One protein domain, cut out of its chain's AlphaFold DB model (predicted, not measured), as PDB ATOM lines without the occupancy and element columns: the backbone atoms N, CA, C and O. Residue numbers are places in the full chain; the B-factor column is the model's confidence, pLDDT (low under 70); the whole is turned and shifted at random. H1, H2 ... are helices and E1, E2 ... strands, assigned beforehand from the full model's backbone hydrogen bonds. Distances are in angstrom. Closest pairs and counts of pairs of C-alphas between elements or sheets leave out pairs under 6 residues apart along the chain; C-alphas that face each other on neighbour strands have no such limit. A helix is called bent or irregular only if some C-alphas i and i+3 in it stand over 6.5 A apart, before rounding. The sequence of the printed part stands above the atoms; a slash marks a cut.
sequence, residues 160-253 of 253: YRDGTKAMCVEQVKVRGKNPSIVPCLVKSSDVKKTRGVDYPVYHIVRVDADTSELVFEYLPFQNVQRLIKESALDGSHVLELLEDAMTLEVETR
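AT A GLANCE: This is residues 160 to 253 of the 253 residues of an uncharacterized protein of Thalassiosira oceanica (UniProt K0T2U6). One five-stranded antiparallel sheet is folded back on itself, E4 and E3 facing E1 and E5, with the bent strand E2 as the hinge; the fold is not closed into a ring, as edge strands E4 and E5 meet only through their link. Helix H1 packs over E2 and E3, and residues 247 to 253 stick out past the body. The printed part has 94 residues, with five named strands followed by one named helix; the sheet's order is E4, E3, E2, E1, E5 and the class is mixed, helices and strands. The whole is compact, with a radius of gyration of the C-alphas of 13.8 A, and spans 41 by 38 by 30 A.

HOW THE PARTS SIT: E1, residues 165 to 169, and E2, residues 181 to 194, form an antiparallel hairpin, with N 168 and O 182 at 2.8 A. E2 bends by 103 degrees at residue 184. E3, residues 197 to 207, forms a hairpin with E2; N 190 and O 201 are 2.8 A apart. E4, residues 214 to 220, forms a hairpin with E3, with N 202 and O 219 at 2.8 A. E1 to E4 are a meander, each strand the antiparallel neighbour of the one before. E5, residues 224 to 226, is antiparallel to E1, with N 225 and O 167 at 2.8 A. Across the folded sheet, the closest C-alphas of E3 and E5, those of Tyr 202 and Val 224, are 7.7 A apart. E1 and E4 are only just apart, at 8.2 A. H1, residues 237 to 247, is on the sheet at a height of 8.7 A, over E3 and E2, and runs along the strands at 21 degrees to E2 on the local plane. Its closest C-alpha pair with E2 is Leu 242 and Leu 185, 6.6 A. In H1, 6 of 7 O i to N i+4 pairs are within hydrogen-bond range.

IN THESE COORDINATES: E1 begins at C-alpha 165, (-92.759, -40.252, -23.195). E2 measures 25.6 A from first to last C-alpha, E3 31.1 A and E4 18.8 A. E3 begins at C-alpha 197, (-96.148, -27.088, -2.119). H1, 15.9 A long, ends at C-alpha 247, (-95.005, -30.937, -34.765).

THE WHOLE: The two C-alphas farthest apart are those of Arg 195 and Gly 235, 41.7 A. The sheet is strongly twisted. The printed part has no cut and ends at the chain's last residue, Arg 253. The link from E1 to E2 is long; those from E2 to E3 and from E4 to E5 are tight. Mean pLDDT of the printed part is 82.4; it is under 70 at residues 171 to 178, 235 and 248 to 253.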
ATOM      1  N   TYR A 160     -91.331 -33.485 -15.773       95.25
ATOM      2  CA  TYR A 160     -91.191 -33.988 -17.136       95.25
ATOM      3  C   TYR A 160     -91.017 -32.823 -18.117       95.25
ATOM      4  O   TYR A 160     -91.655 -31.774 -17.982       95.25
ATOM      5  N   ARG A 161     -90.129 -33.012 -19.095       93.88
ATOM      6  CA  ARG A 161     -89.806 -32.022 -20.130       93.88
ATOM      7  C   ARG A 161     -90.724 -32.192 -21.336       93.88
ATOM      8  O   ARG A 161     -91.250 -33.279 -21.569       93.88
ATOM      9  N   ASP A 162     -90.868 -31.144 -22.128       94.00
ATOM     10  CA  ASP A 162     -91.557 -31.188 -23.414       94.00
ATOM     11  C   ASP A 162     -90.934 -32.301 -24.293       94.00
ATOM     12  O   ASP A 162     -89.711 -32.418 -24.384       94.00
ATOM     13  N   GLY A 163     -91.770 -33.169 -24.869       91.44
ATOM     14  CA  GLY A 163     -91.369 -34.396 -25.573       91.44
ATOM     15  C   GLY A 163     -91.209 -35.654 -24.699       91.44
ATOM     16  O   GLY A 163     -90.941 -36.722 -25.240       91.44
ATOM     17  N   THR A 164     -91.387 -35.587 -23.371       93.00
ATOM     18  CA  THR A 164     -91.248 -36.774 -22.495       93.00
ATOM     19  C   THR A 164     -92.327 -37.820 -22.791       93.00
ATOM     20  O   THR A 164     -93.522 -37.516 -22.701       93.00
ATOM     21  N   LYS A 165     -91.900 -39.062 -23.070       91.75
ATOM     22  CA  LYS A 165     -92.759 -40.252 -23.195       91.75
ATOM     23  C   LYS A 165     -93.311 -40.653 -21.822       91.75
ATOM     24  O   LYS A 165     -92.546 -40.866 -20.881       91.75
ATOM     25  N   ALA A 166     -94.629 -40.777 -21.700       92.25
ATOM     26  CA  ALA A 166     -95.297 -41.099 -20.441       92.25
ATOM     27  C   ALA A 166     -96.532 -41.990 -20.652       92.25
ATOM     28  O   ALA A 166     -97.031 -42.150 -21.767       92.25
ATOM     29  N   MET A 167     -97.049 -42.543 -19.554       89.81
ATOM     30  CA  MET A 167     -98.361 -43.188 -19.509       89.81
ATOM     31  C   MET A 167     -99.354 -42.260 -18.803       89.81
ATOM     32  O   MET A 167     -99.147 -41.874 -17.652       89.81
ATOM     33  N   CYS A 168    -100.434 -41.893 -19.488       90.50
ATOM     34  CA  CYS A 168    -101.482 -41.025 -18.964       90.50
ATOM     35  C   CYS A 168    -102.692 -41.841 -18.498       90.50
ATOM     36  O   CYS A 168    -103.160 -42.742 -19.192       90.50
ATOM     37  N   VAL A 169    -103.229 -41.483 -17.332       84.81
ATOM     38  CA  VAL A 169    -104.457 -42.051 -16.767       84.81
ATOM     39  C   VAL A 169    -105.650 -41.221 -17.238       84.81
ATOM     40  O   VAL A 169    -105.813 -40.066 -16.824       84.81
ATOM     41  N   GLU A 170    -106.498 -41.809 -18.084       75.00
ATOM     42  CA  GLU A 170    -107.704 -41.158 -18.596       75.00
ATOM     43  C   GLU A 170    -108.685 -40.826 -17.459       75.00
ATOM     44  O   GLU A 170    -108.972 -41.650 -16.584       75.00
ATOM     45  N   GLN A 171    -109.243 -39.613 -17.469       66.50
ATOM     46  CA  GLN A 171    -110.290 -39.247 -16.516       66.50
ATOM     47  C   GLN A 171    -111.604 -39.951 -16.879       66.50
ATOM     48  O   GLN A 171    -112.080 -39.867 -18.011       66.50
ATOM     49  N   VAL A 172    -112.216 -40.624 -15.901       62.00
ATOM     50  CA  VAL A 172    -113.446 -41.410 -16.084       62.00
ATOM     51  C   VAL A 172    -114.635 -40.500 -16.419       62.00
ATOM     52  O   VAL A 172    -115.340 -40.010 -15.538       62.00
ATOM     53  N   LYS A 173    -114.889 -40.308 -17.719       62.34
ATOM     54  CA  LYS A 173    -116.036 -39.546 -18.255       62.34
ATOM     55  C   LYS A 173    -117.391 -40.209 -17.937       62.34
ATOM     56  O   LYS A 173    -118.411 -39.525 -17.888       62.34
ATOM     57  N   VAL A 174    -117.418 -41.532 -17.724       60.41
ATOM     58  CA  VAL A 174    -118.640 -42.337 -17.519       60.41
ATOM     59  C   VAL A 174    -118.558 -43.124 -16.211       60.41
ATOM     60  O   VAL A 174    -117.743 -44.033 -16.065       60.41
ATOM     61  N   ARG A 175    -119.436 -42.794 -15.255       51.78
ATOM     62  CA  ARG A 175    -119.488 -43.410 -13.919       51.78
ATOM     63  C   ARG A 175    -119.659 -44.933 -14.013       51.78
ATOM     64  O   ARG A 175    -120.745 -45.404 -14.334       51.78
ATOM     65  N   GLY A 176    -118.607 -45.675 -13.665       59.09
ATOM     66  CA  GLY A 176    -118.582 -47.143 -13.676       59.09
ATOM     67  C   GLY A 176    -117.610 -47.767 -14.685       59.09
ATOM     68  O   GLY A 176    -117.384 -48.968 -14.601       59.09
ATOM     69  N   LYS A 177    -117.002 -46.987 -15.594       67.19
ATOM     70  CA  LYS A 177    -115.830 -47.436 -16.369       67.19
ATOM     71  C   LYS A 177    -114.569 -47.308 -15.500       67.19
ATOM     72  O   LYS A 177    -114.426 -46.315 -14.784       67.19
ATOM     73  N   ASN A 178    -113.649 -48.267 -15.586       64.06
ATOM     74  CA  ASN A 178    -112.301 -48.104 -15.034       64.06
ATOM     75  C   ASN A 178    -111.517 -47.049 -15.848       64.06
ATOM     76  O   ASN A 178    -111.762 -46.911 -17.050       64.06
ATOM     77  N   PRO A 179    -110.592 -46.289 -15.231       71.31
ATOM     78  CA  PRO A 179    -109.725 -45.368 -15.958       71.31
ATOM     79  C   PRO A 179    -108.710 -46.146 -16.800       71.31
ATOM     80  O   PRO A 179    -107.862 -46.851 -16.254       71.31
ATOM     81  N   SER A 180    -108.776 -45.995 -18.122       76.69
ATOM     82  CA  SER A 180    -107.774 -46.548 -19.035       76.69
ATOM     83  C   SER A 180    -106.421 -45.850 -18.843       76.69
ATOM     84  O   SER A 180    -106.360 -44.659 -18.529       76.69
ATOM     85  N   ILE A 181    -105.330 -46.595 -19.025       82.88
ATOM     86  CA  ILE A 181    -103.960 -46.073 -19.003       82.88
ATOM     87  C   ILE A 181    -103.423 -46.168 -20.432       82.88
ATOM     88  O   ILE A 181    -103.417 -47.252 -21.008       82.88
ATOM     89  N   VAL A 182    -103.014 -45.040 -21.016       86.62
ATOM     90  CA  VAL A 182    -102.643 -44.950 -22.439       86.62
ATOM     91  C   VAL A 182    -101.328 -44.191 -22.644       86.62
ATOM     92  O   VAL A 182    -101.013 -43.308 -21.842       86.62
ATOM     93  N   PRO A 183    -100.556 -44.487 -23.707       89.88
ATOM     94  CA  PRO A 183     -99.381 -43.699 -24.073       89.88
ATOM     95  C   PRO A 183     -99.719 -42.224 -24.313       89.88
ATOM     96  O   PRO A 183    -100.742 -41.896 -24.922       89.88
ATOM     97  N   CYS A 184     -98.843 -41.331 -23.860       92.00
ATOM     98  CA  CYS A 184     -98.951 -39.896 -24.087       92.00
ATOM     99  C   CYS A 184     -97.574 -39.224 -24.175       92.00
ATOM    100  O   CYS A 184     -96.578 -39.734 -23.656       92.00
ATOM    101  N   LEU A 185     -97.531 -38.049 -24.806       94.12
ATOM    102  CA  LEU A 185     -96.376 -37.152 -24.761       94.12
ATOM    103  C   LEU A 185     -96.700 -35.918 -23.924       94.12
ATOM    104  O   LEU A 185     -97.769 -35.315 -24.061       94.12
ATOM    105  N   VAL A 186     -95.747 -35.509 -23.088       95.56
ATOM    106  CA  VAL A 186     -95.781 -34.205 -22.416       95.56
ATOM    107  C   VAL A 186     -95.476 -33.116 -23.437       95.56
ATOM    108  O   VAL A 186     -94.430 -33.137 -24.077       95.56
ATOM    109  N   LYS A 187     -96.379 -32.145 -23.576       94.19
ATOM    110  CA  LYS A 187     -96.247 -31.026 -24.515       94.19
ATOM    111  C   LYS A 187     -95.732 -29.750 -23.861       94.19
ATOM    112  O   LYS A 187     -94.950 -29.036 -24.473       94.19
ATOM    113  N   SER A 188     -96.192 -29.462 -22.646       94.62
ATOM    114  CA  SER A 188     -95.677 -28.383 -21.796       94.62
ATOM    115  C   SER A 188     -96.028 -28.644 -20.330       94.62
ATOM    116  O   SER A 188     -96.957 -29.404 -20.038       94.62
ATOM    117  N   SER A 189     -95.326 -28.003 -19.390       94.88
ATOM    118  CA  SER A 189     -95.567 -28.182 -17.951       94.88
ATOM    119  C   SER A 189     -95.730 -26.865 -17.179       94.88
ATOM    120  O   SER A 189     -94.858 -25.999 -17.179       94.88
ATOM    121  N   ASP A 190     -96.849 -26.759 -16.465       93.75
ATOM    122  CA  ASP A 190     -97.192 -25.679 -15.539       93.75
ATOM    123  C   ASP A 190     -97.050 -26.139 -14.076       93.75
ATOM    124  O   ASP A 190     -96.857 -27.322 -13.781       93.75
ATOM    125  N   VAL A 191     -97.167 -25.201 -13.130       93.50
ATOM    126  CA  VAL A 191     -97.104 -25.469 -11.683       93.50
ATOM    127  C   VAL A 191     -98.322 -24.891 -10.968       93.50
ATOM    128  O   VAL A 191     -98.631 -23.708 -11.092       93.50
ATOM    129  N   LYS A 192     -98.976 -25.713 -10.143       92.19
ATOM    130  CA  LYS A 192    -100.107 -25.326  -9.296       92.19
ATOM    131  C   LYS A 192     -99.750 -25.438  -7.813       92.19
ATOM    132  O   LYS A 192     -99.786 -26.519  -7.220       92.19
ATOM    133  N   LYS A 193     -99.461 -24.296  -7.187       92.12
ATOM    134  CA  LYS A 193     -99.144 -24.207  -5.754       92.12
ATOM    135  C   LYS A 193    -100.364 -24.545  -4.892       92.12
ATOM    136  O   LYS A 193    -101.390 -23.872  -4.960       92.12
ATOM    137  N   THR A 194    -100.253 -25.576  -4.057       87.25
ATOM    138  CA  THR A 194    -101.317 -26.068  -3.169       87.25
ATOM    139  C   THR A 194    -100.768 -26.245  -1.755       87.25
ATOM    140  O   THR A 194     -99.844 -27.022  -1.532       87.25
ATOM    141  N   ARG A 195    -101.333 -25.518  -0.778       85.94
ATOM    142  CA  ARG A 195    -100.875 -25.503   0.634       85.94
ATOM    143  C   ARG A 195     -99.371 -25.190   0.810       85.94
ATOM    144  O   ARG A 195     -98.752 -25.660   1.754       85.94
ATOM    145  N   GLY A 196     -98.798 -24.397  -0.097       87.25
ATOM    146  CA  GLY A 196     -97.378 -24.019  -0.099       87.25
ATOM    147  C   GLY A 196     -96.472 -24.914  -0.956       87.25
ATOM    148  O   GLY A 196     -95.433 -24.433  -1.405       87.25
ATOM    149  N   VAL A 197     -96.888 -26.148  -1.258       90.00
ATOM    150  CA  VAL A 197     -96.148 -27.088  -2.119       90.00
ATOM    151  C   VAL A 197     -96.515 -26.877  -3.588       90.00
ATOM    152  O   VAL A 197     -97.670 -26.598  -3.910       90.00
ATOM    153  N   ASP A 198     -95.533 -27.009  -4.475       92.62
ATOM    154  CA  ASP A 198     -95.676 -26.823  -5.917       92.62
ATOM    155  C   ASP A 198     -95.892 -28.164  -6.630       92.62
ATOM    156  O   ASP A 198     -95.013 -29.019  -6.633       92.62
ATOM    157  N   TYR A 199     -97.066 -28.342  -7.244       93.69
ATOM    158  CA  TYR A 199     -97.432 -29.570  -7.957       93.69
ATOM    159  C   TYR A 199     -97.499 -29.334  -9.470       93.69
ATOM    160  O   TYR A 199     -98.204 -28.410  -9.894       93.69
ATOM    161  N   PRO A 200     -96.820 -30.145 -10.300       95.06
ATOM    162  CA  PRO A 200     -96.898 -30.006 -11.749       95.06
ATOM    163  C   PRO A 200     -98.283 -30.326 -12.326       95.06
ATOM    164  O   PRO A 200     -99.013 -31.195 -11.839       95.06
ATOM    165  N   VAL A 201     -98.614 -29.625 -13.407       95.88
ATOM    166  CA  VAL A 201     -99.753 -29.907 -14.284       95.88
ATOM    167  C   VAL A 201     -99.218 -29.940 -15.710       95.88
ATOM    168  O   VAL A 201     -98.578 -28.989 -16.153       95.88
ATOM    169  N   TYR A 202     -99.456 -31.033 -16.423       96.69
ATOM    170  CA  TYR A 202     -98.935 -31.253 -17.766       96.69
ATOM    171  C   TYR A 202    -100.023 -31.030 -18.803       96.69
ATOM    172  O   TYR A 202    -101.083 -31.648 -18.734       96.69
ATOM    173  N   HIS A 203     -99.729 -30.199 -19.796       95.56
ATOM    174  CA  HIS A 203    -100.416 -30.259 -21.076       95.56
ATOM    175  C   HIS A 203     -99.866 -31.486 -21.806       95.56
ATOM    176  O   HIS A 203     -98.658 -31.565 -22.044       95.56
ATOM    177  N   ILE A 204    -100.723 -32.452 -22.117       95.06
ATOM    178  CA  ILE A 204    -100.343 -33.699 -22.792       95.06
ATOM    179  C   ILE A 204    -101.071 -33.836 -24.123       95.06
ATOM    180  O   ILE A 204    -102.131 -33.238 -24.322       95.06
ATOM    181  N   VAL A 205    -100.513 -34.660 -25.009       94.00
ATOM    182  CA  VAL A 205    -101.222 -35.234 -26.155       94.00
ATOM    183  C   VAL A 205    -101.295 -36.753 -25.994       94.00
ATOM    184  O   VAL A 205    -100.307 -37.386 -25.619       94.00
ATOM    185  N   ARG A 206    -102.470 -37.335 -26.252       90.94
ATOM    186  CA  ARG A 206    -102.723 -38.787 -26.269       90.94
ATOM    187  C   ARG A 206    -103.685 -39.158 -27.398       90.94
ATOM    188  O   ARG A 206    -104.372 -38.291 -27.935       90.94
ATOM    189  N   VAL A 207    -103.784 -40.447 -27.711       85.00
ATOM    190  CA  VAL A 207    -104.918 -41.005 -28.467       85.00
ATOM    191  C   VAL A 207    -105.993 -41.432 -27.464       85.00
ATOM    192  O   VAL A 207    -105.669 -42.047 -26.450       85.00
ATOM    193  N   ASP A 208    -107.260 -41.097 -27.717       82.06
ATOM    194  CA  ASP A 208    -108.382 -41.520 -26.867       82.06
ATOM    195  C   ASP A 208    -108.784 -42.966 -27.169       82.06
ATOM    196  O   ASP A 208    -109.087 -43.300 -28.318       82.06
ATOM    197  N   ALA A 209    -108.787 -43.821 -26.141       74.00
ATOM    198  CA  ALA A 209    -108.994 -45.261 -26.310       74.00
ATOM    199  C   ALA A 209    -110.373 -45.628 -26.894       74.00
ATOM    200  O   ALA A 209    -110.495 -46.654 -27.560       74.00
ATOM    201  N   ASP A 210    -111.401 -44.796 -26.676       76.62
ATOM    202  CA  ASP A 210    -112.763 -45.064 -27.159       76.62
ATOM    203  C   ASP A 210    -113.024 -44.503 -28.571       76.62
ATOM    204  O   ASP A 210    -113.808 -45.087 -29.321       76.62
ATOM    205  N   THR A 211    -112.409 -43.372 -28.955       81.44
ATOM    206  CA  THR A 211    -112.675 -42.720 -30.259       81.44
ATOM    207  C   THR A 211    -111.568 -42.887 -31.297       81.44
ATOM    208  O   THR A 211    -111.832 -42.687 -32.483       81.44
ATOM    209  N   SER A 212    -110.354 -43.275 -30.886       80.25
ATOM    210  CA  SER A 212    -109.156 -43.305 -31.743       80.25
ATOM    211  C   SER A 212    -108.826 -41.944 -32.387       80.25
ATOM    212  O   SER A 212    -108.339 -41.879 -33.517       80.25
ATOM    213  N   GLU A 213    -109.108 -40.856 -31.660       85.06
ATOM    214  CA  GLU A 213    -108.829 -39.464 -32.037       85.06
ATOM    215  C   GLU A 213    -107.750 -38.860 -31.114       85.06
ATOM    216  O   GLU A 213    -107.612 -39.258 -29.955       85.06
ATOM    217  N   LEU A 214    -106.989 -37.879 -31.613       87.44
ATOM    218  CA  LEU A 214    -105.993 -37.147 -30.820       87.44
ATOM    219  C   LEU A 214    -106.668 -36.189 -29.826       87.44
ATOM    220  O   LEU A 214    -107.450 -35.319 -30.220       87.44
ATOM    221  N   VAL A 215    -106.312 -36.305 -28.546       89.19
ATOM    222  CA  VAL A 215    -106.785 -35.444 -27.456       89.19
ATOM    223  C   VAL A 215    -105.619 -34.678 -26.844       89.19
ATOM    224  O   VAL A 215    -104.620 -35.264 -26.433       89.19
ATOM    225  N   PHE A 216    -105.798 -33.360 -26.741       91.69
ATOM    226  CA  PHE A 216    -104.931 -32.448 -26.004       91.69
ATOM    227  C   PHE A 216    -105.657 -31.996 -24.735       91.69
ATOM    228  O   PHE A 216    -106.758 -31.448 -24.819       91.69
ATOM    229  N   GLU A 217    -105.071 -32.224 -23.560       92.44
ATOM    230  CA  GLU A 217    -105.677 -31.833 -22.281       92.44
ATOM    231  C   GLU A 217    -104.633 -31.533 -21.197       92.44
ATOM    232  O   GLU A 217    -103.447 -31.820 -21.357       92.44
ATOM    233  N   TYR A 218    -105.080 -30.941 -20.085       93.25
ATOM    234  CA  TYR A 218    -104.245 -30.657 -18.917       93.25
ATOM    235  C   TYR A 218    -104.507 -31.689 -17.816       93.25
ATOM    236  O   TYR A 218    -105.585 -31.700 -17.219       93.25
ATOM    237  N   LEU A 219    -103.509 -32.522 -17.513       93.56
ATOM    238  CA  LEU A 219    -103.562 -33.520 -16.444       93.56
ATOM    239  C   LEU A 219    -102.666 -33.114 -15.258       93.56
ATOM    240  O   LEU A 219    -101.536 -32.668 -15.463       93.56
ATOM    241  N   PRO A 220    -103.120 -33.270 -14.001       93.88
ATOM    242  CA  PRO A 220    -102.236 -33.147 -12.842       93.88
ATOM    243  C   PRO A 220    -101.186 -34.269 -12.846       93.88
ATOM    244  O   PRO A 220    -101.464 -35.362 -13.336       93.88
ATOM    245  N   PHE A 221    -100.007 -34.038 -12.253       93.31
ATOM    246  CA  PHE A 221     -98.902 -35.018 -12.234       93.31
ATOM    247  C   PHE A 221     -99.307 -36.432 -11.770       93.31
ATOM    248  O   PHE A 221     -98.814 -37.419 -12.294       93.31
ATOM    249  N   GLN A 222    -100.269 -36.544 -10.852       91.31
ATOM    250  CA  GLN A 222    -100.815 -37.816 -10.362       91.31
ATOM    251  C   GLN A 222    -101.491 -38.699 -11.438       91.31
ATOM    252  O   GLN A 222    -101.713 -39.885 -11.208       91.31
ATOM    253  N   ASN A 223    -101.804 -38.127 -12.605       92.69
ATOM    254  CA  ASN A 223    -102.377 -38.806 -13.768       92.69
ATOM    255  C   ASN A 223    -101.361 -39.001 -14.911       92.69
ATOM    256  O   ASN A 223    -101.758 -39.477 -15.972       92.69
ATOM    257  N   VAL A 224    -100.087 -38.628 -14.740       93.88
ATOM    258  CA  VAL A 224     -99.047 -38.738 -15.779       93.88
ATOM    259  C   VAL A 224     -97.841 -39.449 -15.177       93.88
ATOM    260  O   VAL A 224     -97.216 -38.939 -14.254       93.88
ATOM    261  N   GLN A 225     -97.534 -40.643 -15.674       92.12
ATOM    262  CA  GLN A 225     -96.544 -41.550 -15.095       92.12
ATOM    263  C   GLN A 225     -95.326 -41.669 -16.016       92.12
ATOM    264  O   GLN A 225     -95.465 -42.064 -17.177       92.12
ATOM    265  N   ARG A 226     -94.130 -41.354 -15.504       89.00
ATOM    266  CA  ARG A 226     -92.856 -41.561 -16.209       89.00
ATOM    267  C   ARG A 226     -92.692 -43.028 -16.595       89.00
ATOM    268  O   ARG A 226     -92.909 -43.906 -15.761       89.00
ATOM    269  N   LEU A 227     -92.223 -43.291 -17.811       87.69
ATOM    270  CA  LEU A 227     -91.689 -44.599 -18.185       87.69
ATOM    271  C   LEU A 227     -90.252 -44.736 -17.669       87.69
ATOM    272  O   LEU A 227     -89.376 -43.970 -18.050       87.69
ATOM    273  N   ILE A 228     -90.011 -45.723 -16.807       80.62
ATOM    274  CA  ILE A 228     -88.660 -46.099 -16.344       80.62
ATOM    275  C   ILE A 228     -87.930 -46.901 -17.431       80.62
ATOM    276  O   ILE A 228     -86.706 -46.879 -17.526       80.62
ATOM    277  N   LYS A 229     -88.696 -47.586 -18.284       79.00
ATOM    278  CA  LYS A 229     -88.218 -48.321 -19.457       79.00
ATOM    279  C   LYS A 229     -88.817 -47.678 -20.704       79.00
ATOM    280  O   LYS A 229     -89.860 -48.117 -21.177       79.00
ATOM    281  N   GLU A 230     -88.187 -46.620 -21.215       70.94
ATOM    282  CA  GLU A 230     -88.688 -45.872 -22.385       70.94
ATOM    283  C   GLU A 230     -88.902 -46.769 -23.617       70.94
ATOM    284  O   GLU A 230     -89.876 -46.595 -24.350       70.94
ATOM    285  N   SER A 231     -88.070 -47.806 -23.769       72.56
ATOM    286  CA  SER A 231     -88.179 -48.819 -24.825       72.56
ATOM    287  C   SER A 231     -89.454 -49.668 -24.785       72.56
ATOM    288  O   SER A 231     -89.721 -50.400 -25.733       72.56
ATOM    289  N   ALA A 232     -90.287 -49.545 -23.745       72.50
ATOM    290  CA  ALA A 232     -91.624 -50.135 -23.713       72.50
ATOM    291  C   ALA A 232     -92.599 -49.517 -24.741       72.50
ATOM    292  O   ALA A 232     -93.644 -50.113 -24.999       72.50
ATOM    293  N   LEU A 233     -92.278 -48.352 -25.326       70.25
ATOM    294  CA  LEU A 233     -93.059 -47.719 -26.403       70.25
ATOM    295  C   LEU A 233     -92.323 -47.625 -27.752       70.25
ATOM    296  O   LEU A 233     -92.905 -47.133 -28.720       70.25
ATOM    297  N   ASP A 234     -91.069 -48.069 -27.854       70.19
ATOM    298  CA  ASP A 234     -90.305 -47.928 -29.097       70.19
ATOM    299  C   ASP A 234     -90.859 -48.840 -30.206       70.19
ATOM    300  O   ASP A 234     -91.212 -49.996 -29.980       70.19
ATOM    301  N   GLY A 235     -90.979 -48.295 -31.421       62.81
ATOM    302  CA  GLY A 235     -91.666 -48.960 -32.538       62.81
ATOM    303  C   GLY A 235     -93.199 -48.990 -32.421       62.81
ATOM    304  O   GLY A 235     -93.861 -49.616 -33.249       62.81
ATOM    305  N   SER A 236     -93.790 -48.324 -31.422       76.12
ATOM    306  CA  SER A 236     -95.243 -48.174 -31.329       76.12
ATOM    307  C   SER A 236     -95.760 -47.160 -32.348       76.12
ATOM    308  O   SER A 236     -95.461 -45.972 -32.265       76.12
ATOM    309  N   HIS A 237     -96.645 -47.595 -33.244       77.50
ATOM    310  CA  HIS A 237     -97.344 -46.702 -34.177       77.50
ATOM    311  C   HIS A 237     -98.188 -45.625 -33.462       77.50
ATOM    312  O   HIS A 237     -98.459 -44.566 -34.019       77.50
ATOM    313  N   VAL A 238     -98.589 -45.863 -32.205       79.25
ATOM    314  CA  VAL A 238     -99.249 -44.839 -31.376       79.25
ATOM    315  C   VAL A 238     -98.262 -43.734 -30.994       79.25
ATOM    316  O   VAL A 238     -98.651 -42.574 -30.974       79.25
ATOM    317  N   LEU A 239     -96.997 -44.070 -30.723       80.69
ATOM    318  CA  LEU A 239     -95.958 -43.089 -30.410       80.69
ATOM    319  C   LEU A 239     -95.642 -42.216 -31.635       80.69
ATOM    320  O   LEU A 239     -95.666 -40.997 -31.503       80.69
ATOM    321  N   GLU A 240     -95.459 -42.819 -32.817       82.94
ATOM    322  CA  GLU A 240     -95.251 -42.095 -34.089       82.94
ATOM    323  C   GLU A 240     -96.326 -41.012 -34.304       82.94
ATOM    324  O   GLU A 240     -96.019 -39.847 -34.544       82.94
ATOM    325  N   LEU A 241     -97.601 -41.375 -34.124       84.56
ATOM    326  CA  LEU A 241     -98.744 -40.470 -34.294       84.56
ATOM    327  C   LEU A 241     -98.802 -39.340 -33.249       84.56
ATOM    328  O   LEU A 241     -99.390 -38.291 -33.518       84.56
ATOM    329  N   LEU A 242     -98.214 -39.531 -32.065       87.44
ATOM    330  CA  LEU A 242     -98.093 -38.486 -31.043       87.44
ATOM    331  C   LEU A 242     -96.901 -37.560 -31.319       87.44
ATOM    332  O   LEU A 242     -97.013 -36.352 -31.105       87.44
ATOM    333  N   GLU A 243     -95.790 -38.106 -31.815       89.06
ATOM    334  CA  GLU A 243     -94.607 -37.344 -32.227       89.06
ATOM    335  C   GLU A 243     -94.936 -36.454 -33.444       89.06
ATOM    336  O   GLU A 243     -94.659 -35.252 -33.410       89.06
ATOM    337  N   ASP A 244     -95.673 -36.967 -34.437       86.56
ATOM    338  CA  ASP A 244     -96.258 -36.165 -35.525       86.56
ATOM    339  C   ASP A 244     -97.167 -35.048 -34.976       86.56
ATOM    340  O   ASP A 244     -97.005 -33.871 -35.317       86.56
ATOM    341  N   ALA A 245     -98.098 -35.384 -34.073       84.25
ATOM    342  CA  ALA A 245     -99.047 -34.429 -33.489       84.25
ATOM    343  C   ALA A 245     -98.382 -33.299 -32.678       84.25
ATOM    344  O   ALA A 245     -98.954 -32.211 -32.560       84.25
ATOM    345  N   MET A 246     -97.180 -33.529 -32.142       83.75
ATOM    346  CA  MET A 246     -96.365 -32.497 -31.493       83.75
ATOM    347  C   MET A 246     -95.819 -31.463 -32.489       83.75
ATOM    348  O   MET A 246     -95.700 -30.290 -32.132       83.75
ATOM    349  N   THR A 247     -95.530 -31.855 -33.735       79.44
ATOM    350  CA  THR A 247     -95.005 -30.937 -34.765       79.44
ATOM    351  C   THR A 247     -96.094 -30.065 -35.399       79.44
ATOM    352  O   THR A 247     -95.881 -28.871 -35.610       79.44
ATOM    353  N   LEU A 248     -97.287 -30.624 -35.635       68.25
ATOM    354  CA  LEU A 248     -98.346 -30.007 -36.451       68.25
ATOM    355  C   LEU A 248     -98.902 -28.668 -35.927       68.25
ATOM    356  O   LEU A 248     -99.457 -27.897 -36.706       68.25
ATOM    357  N   GLU A 249     -98.774 -28.353 -34.632       57.91
ATOM    358  CA  GLU A 249     -99.183 -27.034 -34.117       57.91
ATOM    359  C   GLU A 249     -98.089 -25.956 -34.209       57.91
ATOM    360  O   GLU A 249     -98.412 -24.767 -34.113       57.91
ATOM    361  N   VAL A 250     -96.821 -26.330 -34.420       53.22
ATOM    362  CA  VAL A 250     -95.691 -25.381 -34.470       53.22
ATOM    363  C   VAL A 250     -95.817 -24.427 -35.663       53.22
ATOM    364  O   VAL A 250     -95.515 -23.245 -35.528       53.22
ATOM    365  N   GLU A 251     -96.359 -24.896 -36.790       41.81
ATOM    366  CA  GLU A 251     -96.577 -24.098 -38.009       41.81
ATOM    367  C   GLU A 251     -97.761 -23.107 -37.925       41.81
ATOM    368  O   GLU A 251     -98.084 -22.440 -38.906       41.81
ATOM    369  N   THR A 252     -98.443 -22.997 -36.775       38.75
ATOM    370  CA  THR A 252     -99.690 -22.212 -36.632       38.75
ATOM    371  C   THR A 252     -99.564 -20.944 -35.771       38.75
ATOM    372  O   THR A 252    -100.555 -20.498 -35.181       38.75
ATOM    373  N   ARG A 253     -98.359 -20.360 -35.695       35.62
ATOM    374  CA  ARG A 253     -98.047 -19.124 -34.949       35.62
ATOM    375  C   ARG A 253     -97.361 -18.069 -35.811       35.62
ATOM    376  O   ARG A 253     -96.417 -18.442 -36.534       35.62
TER     377      ARG A 253